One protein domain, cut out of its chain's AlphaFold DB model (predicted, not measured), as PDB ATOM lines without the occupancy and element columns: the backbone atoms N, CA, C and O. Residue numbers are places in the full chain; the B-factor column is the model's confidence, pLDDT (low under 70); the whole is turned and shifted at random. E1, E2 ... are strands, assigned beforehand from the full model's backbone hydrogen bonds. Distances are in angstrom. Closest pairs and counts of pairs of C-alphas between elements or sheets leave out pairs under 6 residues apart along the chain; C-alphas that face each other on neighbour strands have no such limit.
ATOM      1  N   ILE A  17     178.355 123.306 152.435       95.62
ATOM      2  CA  ILE A  17     177.474 124.090 151.562       95.62
ATOM      3  C   ILE A  17     177.822 125.571 151.716       95.62
ATOM      4  O   ILE A  17     177.990 126.066 152.831       95.62
ATOM      5  N   VAL A  18     177.913 126.270 150.589       97.06
ATOM      6  CA  VAL A  18     178.246 127.691 150.527       97.06
ATOM      7  C   VAL A  18     177.088 128.460 149.907       97.06
ATOM      8  O   VAL A  18     176.572 128.085 148.851       97.06
ATOM      9  N   ASP A  19     176.719 129.564 150.550       95.88
ATOM     10  CA  ASP A  19     175.757 130.514 150.001       95.88
ATOM     11  C   ASP A  19     176.339 131.240 148.786       95.88
ATOM     12  O   ASP A  19     177.532 131.547 148.716       95.88
ATOM     13  N   TYR A  20     175.485 131.550 147.819       92.31
ATOM     14  CA  TYR A  20     175.900 132.221 146.596       92.31
ATOM     15  C   TYR A  20     174.840 133.204 146.111       92.31
ATOM     16  O   TYR A  20     173.647 133.063 146.379       92.31
ATOM     17  N   GLN A  21     175.292 134.193 145.346       91.44
ATOM     18  CA  GLN A  21     174.435 135.112 144.612       91.44
ATOM     19  C   GLN A  21     174.851 135.096 143.136       91.44
ATOM     20  O   GLN A  21     176.040 135.248 142.847       91.44
ATOM     21  N   PRO A  22     173.910 134.922 142.190       87.62
ATOM     22  CA  PRO A  22     174.213 135.073 140.772       87.62
ATOM     23  C   PRO A  22     174.726 136.490 140.478       87.62
ATOM     24  O   PRO A  22     174.071 137.467 140.841       87.62
ATOM     25  N   LEU A  23     175.889 136.598 139.829       88.31
ATOM     26  CA  LEU A  23     176.468 137.886 139.417       88.31
ATOM     27  C   LEU A  23     175.943 138.360 138.054       88.31
ATOM     28  O   LEU A  23     175.861 139.558 137.802       88.31
ATOM     29  N   GLU A  24     175.575 137.420 137.186       83.19
ATOM     30  CA  GLU A  24     175.041 137.676 135.847       83.19
ATOM     31  C   GLU A  24     173.641 137.060 135.701       83.19
ATOM     32  O   GLU A  24     173.154 136.392 136.615       83.19
ATOM     33  N   GLY A  25     172.970 137.344 134.576       74.12
ATOM     34  CA  GLY A  25     171.565 137.005 134.318       74.12
ATOM     35  C   GLY A  25     171.202 135.519 134.459       74.12
ATOM     36  O   GLY A  25     172.003 134.663 134.809       74.12
ATOM     37  N   ASP A  26     169.954 135.176 134.151       76.44
ATOM     38  CA  ASP A  26     169.388 133.859 134.481       76.44
ATOM     39  C   ASP A  26     169.942 132.656 133.684       76.44
ATOM     40  O   ASP A  26     169.497 131.528 133.916       76.44
ATOM     41  N   GLY A  27     170.914 132.875 132.790       80.56
ATOM     42  CA  GLY A  27     171.650 131.826 132.080       80.56
ATOM     43  C   GLY A  27     170.813 131.035 131.070       80.56
ATOM     44  O   GLY A  27     171.180 129.915 130.716       80.56
ATOM     45  N   LYS A  28     169.669 131.573 130.629       90.25
ATOM     46  CA  LYS A  28     168.779 130.888 129.684       90.25
ATOM     47  C   LYS A  28     169.343 130.879 128.264       90.25
ATOM     48  O   LYS A  28     169.629 131.918 127.676       90.25
ATOM     49  N   LEU A  29     169.377 129.692 127.668       94.62
ATOM     50  CA  LEU A  29     169.697 129.457 126.268       94.62
ATOM     51  C   LEU A  29     168.431 129.044 125.512       94.62
ATOM     52  O   LEU A  29     167.832 128.013 125.815       94.62
ATOM     53  N   ARG A  30     168.031 129.822 124.501       96.62
ATOM     54  CA  ARG A  30     166.923 129.458 123.604       96.62
ATOM     55  C   ARG A  30     167.459 128.880 122.302       96.62
ATOM     56  O   ARG A  30     168.281 129.501 121.636       96.62
ATOM     57  N   LEU A  31     166.961 127.705 121.931       97.69
ATOM     58  CA  LEU A  31     167.385 126.967 120.744       97.69
ATOM     59  C   LEU A  31     166.178 126.683 119.858       97.69
ATOM     60  O   LEU A  31     165.191 126.104 120.314       97.69
ATOM     61  N   LYS A  32     166.276 127.060 118.580       97.94
ATOM     62  CA  LYS A  32     165.347 126.606 117.546       97.94
ATOM     63  C   LYS A  32     165.859 125.289 116.974       97.94
ATOM     64  O   LYS A  32     166.969 125.228 116.448       97.94
ATOM     65  N   LEU A  33     165.059 124.239 117.090       97.94
ATOM     66  CA  LEU A  33     165.377 122.918 116.567       97.94
ATOM     67  C   LEU A  33     165.045 122.839 115.073       97.94
ATOM     68  O   LEU A  33     164.260 123.631 114.545       97.94
ATOM     69  N   LYS A  34     165.641 121.862 114.379       98.19
ATOM     70  CA  LYS A  34     165.421 121.653 112.935       98.19
ATOM     71  C   LYS A  34     163.959 121.381 112.582       98.19
ATOM     72  O   LYS A  34     163.545 121.693 111.474       98.19
ATOM     73  N   ASP A  35     163.197 120.813 113.511       96.81
ATOM     74  CA  ASP A  35     161.776 120.518 113.332       96.81
ATOM     75  C   ASP A  35     160.866 121.746 113.525       96.81
ATOM     76  O   ASP A  35     159.668 121.654 113.294       96.81
ATOM     77  N   GLY A  36     161.429 122.901 113.903       97.12
ATOM     78  CA  GLY A  36     160.703 124.147 114.148       97.12
ATOM     79  C   GLY A  36     160.362 124.404 115.615       97.12
ATOM     80  O   GLY A  36     159.940 125.514 115.936       97.12
ATOM     81  N   SER A  37     160.581 123.441 116.512       98.12
ATOM     82  CA  SER A  37     160.382 123.626 117.950       98.12
ATOM     83  C   SER A  37     161.348 124.654 118.524       98.12
ATOM     84  O   SER A  37     162.483 124.794 118.062       98.12
ATOM     85  N   ILE A  38     160.928 125.341 119.582       98.31
ATOM     86  CA  ILE A  38     161.810 126.199 120.374       98.31
ATOM     87  C   ILE A  38     161.894 125.615 121.772       98.31
ATOM     88  O   ILE A  38     160.869 125.474 122.438       98.31
ATOM     89  N   ILE A  39     163.107 125.311 122.224       98.06
ATOM     90  CA  ILE A  39     163.378 124.935 123.613       98.06
ATOM     91  C   ILE A  39     164.141 126.048 124.321       98.06
ATOM     92  O   ILE A  39     164.869 126.825 123.706       98.06
ATOM     93  N   GLU A  40     163.963 126.111 125.627       97.75
ATOM     94  CA  GLU A  40     164.724 126.947 126.539       97.75
ATOM     95  C   GLU A  40     165.427 126.031 127.533       97.75
ATOM     96  O   GLU A  40     164.799 125.155 128.125       97.75
ATOM     97  N   VAL A  41     166.734 126.211 127.676       96.44
ATOM     98  CA  VAL A  41     167.587 125.450 128.584       96.44
ATOM     99  C   VAL A  41     168.178 126.421 129.593       96.44
ATOM    100  O   VAL A  41     168.743 127.440 129.206       96.44
ATOM    101  N   ARG A  42     168.065 126.107 130.879       93.75
ATOM    102  CA  ARG A  42     168.726 126.827 131.970       93.75
ATOM    103  C   ARG A  42     169.471 125.827 132.835       93.75
ATOM    104  O   ARG A  42     168.960 124.740 133.077       93.75
ATOM    105  N   LEU A  43     170.655 126.188 133.315       92.00
ATOM    106  CA  LEU A  43     171.317 125.409 134.353       92.00
ATOM    107  C   LEU A  43     170.756 125.819 135.717       92.00
ATOM    108  O   LEU A  43     170.852 126.984 136.097       92.00
ATOM    109  N   GLU A  44     170.166 124.873 136.438       92.00
ATOM    110  CA  GLU A  44     169.718 125.095 137.809       92.00
ATOM    111  C   GLU A  44     170.835 124.672 138.764       92.00
ATOM    112  O   GLU A  44     171.263 123.514 138.753       92.00
ATOM    113  N   ILE A  45     171.325 125.615 139.570       93.19
ATOM    114  CA  ILE A  45     172.305 125.337 140.622       93.19
ATOM    115  C   ILE A  45     171.541 124.894 141.864       93.19
ATOM    116  O   ILE A  45     170.732 125.647 142.401       93.19
ATOM    117  N   MET A  46     171.788 123.667 142.315       93.69
ATOM    118  CA  MET A  46     171.168 123.136 143.527       93.69
ATOM    119  C   MET A  46     171.989 123.526 144.749       93.69
ATOM    120  O   MET A  46     171.469 124.165 145.653       93.69
ATOM    121  N   ASN A  47     173.282 123.185 144.740       94.94
ATOM    122  CA  ASN A  47     174.221 123.485 145.816       94.94
ATOM    123  C   ASN A  47     175.604 123.793 145.243       94.94
ATOM    124  O   ASN A  47     176.019 123.211 144.235       94.94
ATOM    125  N   ILE A  48     176.347 124.640 145.947       96.00
ATOM    126  CA  ILE A  48     177.791 124.783 145.779       96.00
ATOM    127  C   ILE A  48     178.428 124.314 147.080       96.00
ATOM    128  O   ILE A  48     178.046 124.775 148.153       96.00
ATOM    129  N   LEU A  49     179.371 123.380 146.986       95.25
ATOM    130  CA  LEU A  49     180.117 122.873 148.128       95.25
ATOM    131  C   LEU A  49     181.579 123.295 148.030       95.25
ATOM    132  O   LEU A  49     182.170 123.193 146.958       95.25
ATOM    133  N   ARG A  50     182.185 123.712 149.141       95.12
ATOM    134  CA  ARG A  50     183.637 123.898 149.256       95.12
ATOM    135  C   ARG A  50     184.255 122.628 149.831       95.12
ATOM    136  O   ARG A  50     183.946 122.263 150.961       95.12
ATOM    137  N   ALA A  51     185.127 121.977 149.068       92.44
ATOM    138  CA  ALA A  51     185.749 120.693 149.395       92.44
ATOM    139  C   ALA A  51     187.264 120.854 149.605       92.44
ATOM    140  O   ALA A  51     188.081 120.316 148.855       92.44
ATOM    141  N   GLY A  52     187.630 121.644 150.617       90.12
ATOM    142  CA  GLY A  52     189.024 121.932 150.953       90.12
ATOM    143  C   GLY A  52     189.747 122.772 149.897       90.12
ATOM    144  O   GLY A  52     189.127 123.554 149.171       90.12
ATOM    145  N   ASN A  53     191.069 122.609 149.830       90.62
ATOM    146  CA  ASN A  53     191.942 123.359 148.934       90.62
ATOM    147  C   ASN A  53     192.777 122.395 148.083       90.62
ATOM    148  O   ASN A  53     193.198 121.338 148.553       90.62
ATOM    149  N   ASP A  54     193.033 122.771 146.834       86.81
ATOM    150  CA  ASP A  54     193.961 122.072 145.953       86.81
ATOM    151  C   ASP A  54     195.373 122.054 146.562       86.81
ATOM    152  O   ASP A  54     195.899 123.081 146.992       86.81
ATOM    153  N   ALA A  55     196.002 120.877 146.589       85.75
ATOM    154  CA  ALA A  55     197.263 120.667 147.299       85.75
ATOM    155  C   ALA A  55     198.474 121.354 146.642       85.75
ATOM    156  O   ALA A  55     199.481 121.576 147.312       85.75
ATOM    157  N   ASN A  56     198.397 121.681 145.348       91.00
ATOM    158  CA  ASN A  56     199.511 122.279 144.610       91.00
ATOM    159  C   ASN A  56     199.466 123.810 144.644       91.00
ATOM    160  O   ASN A  56     200.503 124.466 144.658       91.00
ATOM    161  N   THR A  57     198.261 124.377 144.626       93.94
ATOM    162  CA  THR A  57     198.034 125.823 144.515       93.94
ATOM    163  C   THR A  57     197.554 126.461 145.814       93.94
ATOM    164  O   THR A  57     197.655 127.676 145.971       93.94
ATOM    165  N   GLY A  58     197.014 125.668 146.742       91.12
ATOM    166  CA  GLY A  58     196.380 126.158 147.962       91.12
ATOM    167  C   GLY A  58     195.046 126.874 147.727       91.12
ATOM    168  O   GLY A  58     194.493 127.426 148.677       91.12
ATOM    169  N   LEU A  59     194.513 126.881 146.500       94.06
ATOM    170  CA  LEU A  59     193.235 127.516 146.177       94.06
ATOM    171  C   LEU A  59     192.053 126.633 146.602       94.06
ATOM    172  O   LEU A  59     192.166 125.411 146.541       94.06
ATOM    173  N   PRO A  60     190.913 127.213 147.016       93.19
ATOM    174  CA  PRO A  60     189.738 126.436 147.394       93.19
ATOM    175  C   PRO A  60     189.185 125.646 146.203       93.19
ATOM    176  O   PRO A  60     189.029 126.179 145.102       93.19
ATOM    177  N   THR A  61     188.829 124.390 146.451       92.00
ATOM    178  CA  THR A  61     188.153 123.521 145.489       92.00
ATOM    179  C   THR A  61     186.654 123.585 145.731       92.00
ATOM    180  O   THR A  61     186.191 123.386 146.855       92.00
ATOM    181  N   TYR A  62     185.881 123.825 144.673       94.12
ATOM    182  CA  TYR A  62     184.422 123.839 144.738       94.12
ATOM    183  C   TYR A  62     183.813 122.720 143.902       94.12
ATOM    184  O   TYR A  62     184.302 122.385 142.825       94.12
ATOM    185  N   ILE A  63     182.704 122.178 144.391       92.94
ATOM    186  CA  ILE A  63     181.861 121.221 143.688       92.94
ATOM    187  C   ILE A  63     180.511 121.879 143.465       92.94
ATOM    188  O   ILE A  63     179.855 122.312 144.409       92.94
ATOM    189  N   VAL A  64     180.086 121.928 142.207       94.12
ATOM    190  CA  VAL A  64     178.790 122.485 141.828       94.12
ATOM    191  C   VAL A  64     177.847 121.335 141.509       94.12
ATOM    192  O   VAL A  64     178.073 120.572 140.571       94.12
ATOM    193  N   GLN A  65     176.786 121.210 142.298       94.56
ATOM    194  CA  GLN A  65     175.677 120.318 141.995       94.56
ATOM    195  C   GLN A  65     174.648 121.092 141.182       94.56
ATOM    196  O   GLN A  65     174.076 122.077 141.652       94.56
ATOM    197  N   SER A  66     174.410 120.644 139.954       94.12
ATOM    198  CA  SER A  66     173.521 121.330 139.021       94.12
ATOM    199  C   SER A  66     172.804 120.360 138.099       94.12
ATOM    200  O   SER A  66     173.347 119.304 137.769       94.12
ATOM    201  N   ALA A  67     171.626 120.754 137.623       95.12
ATOM    202  CA  ALA A  67     170.872 120.014 136.621       95.12
ATOM    203  C   ALA A  67     170.359 120.958 135.522       95.12
ATOM    204  O   ALA A  67     169.940 122.079 135.821       95.12
ATOM    205  N   PRO A  68     170.363 120.540 134.245       94.25
ATOM    206  CA  PRO A  68     169.718 121.312 133.196       94.25
ATOM    207  C   PRO A  68     168.195 121.236 133.349       94.25
ATOM    208  O   PRO A  68     167.603 120.156 133.336       94.25
ATOM    209  N   LEU A  69     167.549 122.394 133.431       94.88
ATOM    210  CA  LEU A  69     166.110 122.548 133.286       94.88
ATOM    211  C   LEU A  69     165.794 122.855 131.820       94.88
ATOM    212  O   LEU A  69     166.190 123.897 131.295       94.88
ATOM    213  N   VAL A  70     165.070 121.949 131.161       96.25
ATOM    214  CA  VAL A  70     164.692 122.078 129.748       96.25
ATOM    215  C   VAL A  70     163.188 122.283 129.631       96.25
ATOM    216  O   VAL A  70     162.399 121.483 130.131       96.25
ATOM    217  N   ARG A  71     162.782 123.341 128.928       96.25
ATOM    218  CA  ARG A  71     161.382 123.680 128.667       96.25
ATOM    219  C   ARG A  71     161.115 123.765 127.170       96.25
ATOM    220  O   ARG A  71     161.810 124.478 126.453       96.25
ATOM    221  N   LEU A  72     160.058 123.099 126.709       96.75
ATOM    222  CA  LEU A  72     159.503 123.327 125.375       96.75
ATOM    223  C   LEU A  72     158.717 124.645 125.384       96.75
ATOM    224  O   LEU A  72     157.736 124.780 126.111       96.75
ATOM    225  N   VAL A  73     159.170 125.620 124.603       97.25
ATOM    226  CA  VAL A  73     158.561 126.953 124.495       97.25
ATOM    227  C   VAL A  73     157.580 127.010 123.334       97.25
ATOM    228  O   VAL A  73     156.478 127.529 123.479       97.25
ATOM    229  N   GLU A  74     157.971 126.457 122.188       97.50
ATOM    230  CA  GLU A  74     157.132 126.399 120.997       97.50
ATOM    231  C   GLU A  74     157.188 125.004 120.385       97.50
ATOM    232  O   GLU A  74     158.254 124.394 120.308       97.50
ATOM    233  N   CYS A  75     156.026 124.516 119.956       96.62
ATOM    234  CA  CYS A  75     155.861 123.222 119.308       96.62
ATOM    235  C   CYS A  75     155.020 123.393 118.031       96.62
ATOM    236  O   CYS A  75     153.845 123.790 118.152       96.62
ATOM    237  N   PRO A  76     155.583 123.100 116.845       96.25
ATOM    238  CA  PRO A  76     154.862 123.032 115.576       96.25
ATOM    239  C   PRO A  76     153.596 122.178 115.675       96.25
ATOM    240  O   PRO A  76     153.568 121.171 116.386       96.25
TER     241      PRO A  76
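Overview. This is residues 17 to 76 of the 98 residues of an uncharacterized protein of mine drainage metagenome (UniProt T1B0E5). A long, narrow hairpin of E2 and E3 makes a rod; short E1 pairs beside E2 near one end, and residues 17 to 28 loop from E2 to E1. The 60 printed residues hold three named strands, E1, E2, E3, no named helix: all strand, antiparallel, order E1 - E2 - E3, a meander, each strand the antiparallel neighbour of the one before. It is extended, radius of gyration of the C-alphas 16.8 A, spans 52 by 22 by 17 A.

Along the chain. E1, residues 29 to 32, begins at C-alpha (169.697, 129.457, 126.268) and measures 10.2 A. E2, residues 38 to 53, measures 41.6 A and bends by 56 degrees at residue 50. E3, residues 60 to 74, measures 42.0 A, ending at C-alpha (157.132, 126.399, 120.997).

Arrangement. Residues 17 to 18 pair antiparallel with residues 48 to 49 of E2. Hairpin E1 and E2, 149 degrees, has N 29 and O 41 within hydrogen-bond range, 2.8 A. Hairpin E2 and E3, 169 degrees, has N 49 and O 63, 2.8 A.

Size, cuts and confidence. The farthest C-alphas, Asn 56 and Pro 76, are 53.3 A apart. The printed part has no cut and no long link; no printed residue is under pLDDT 70.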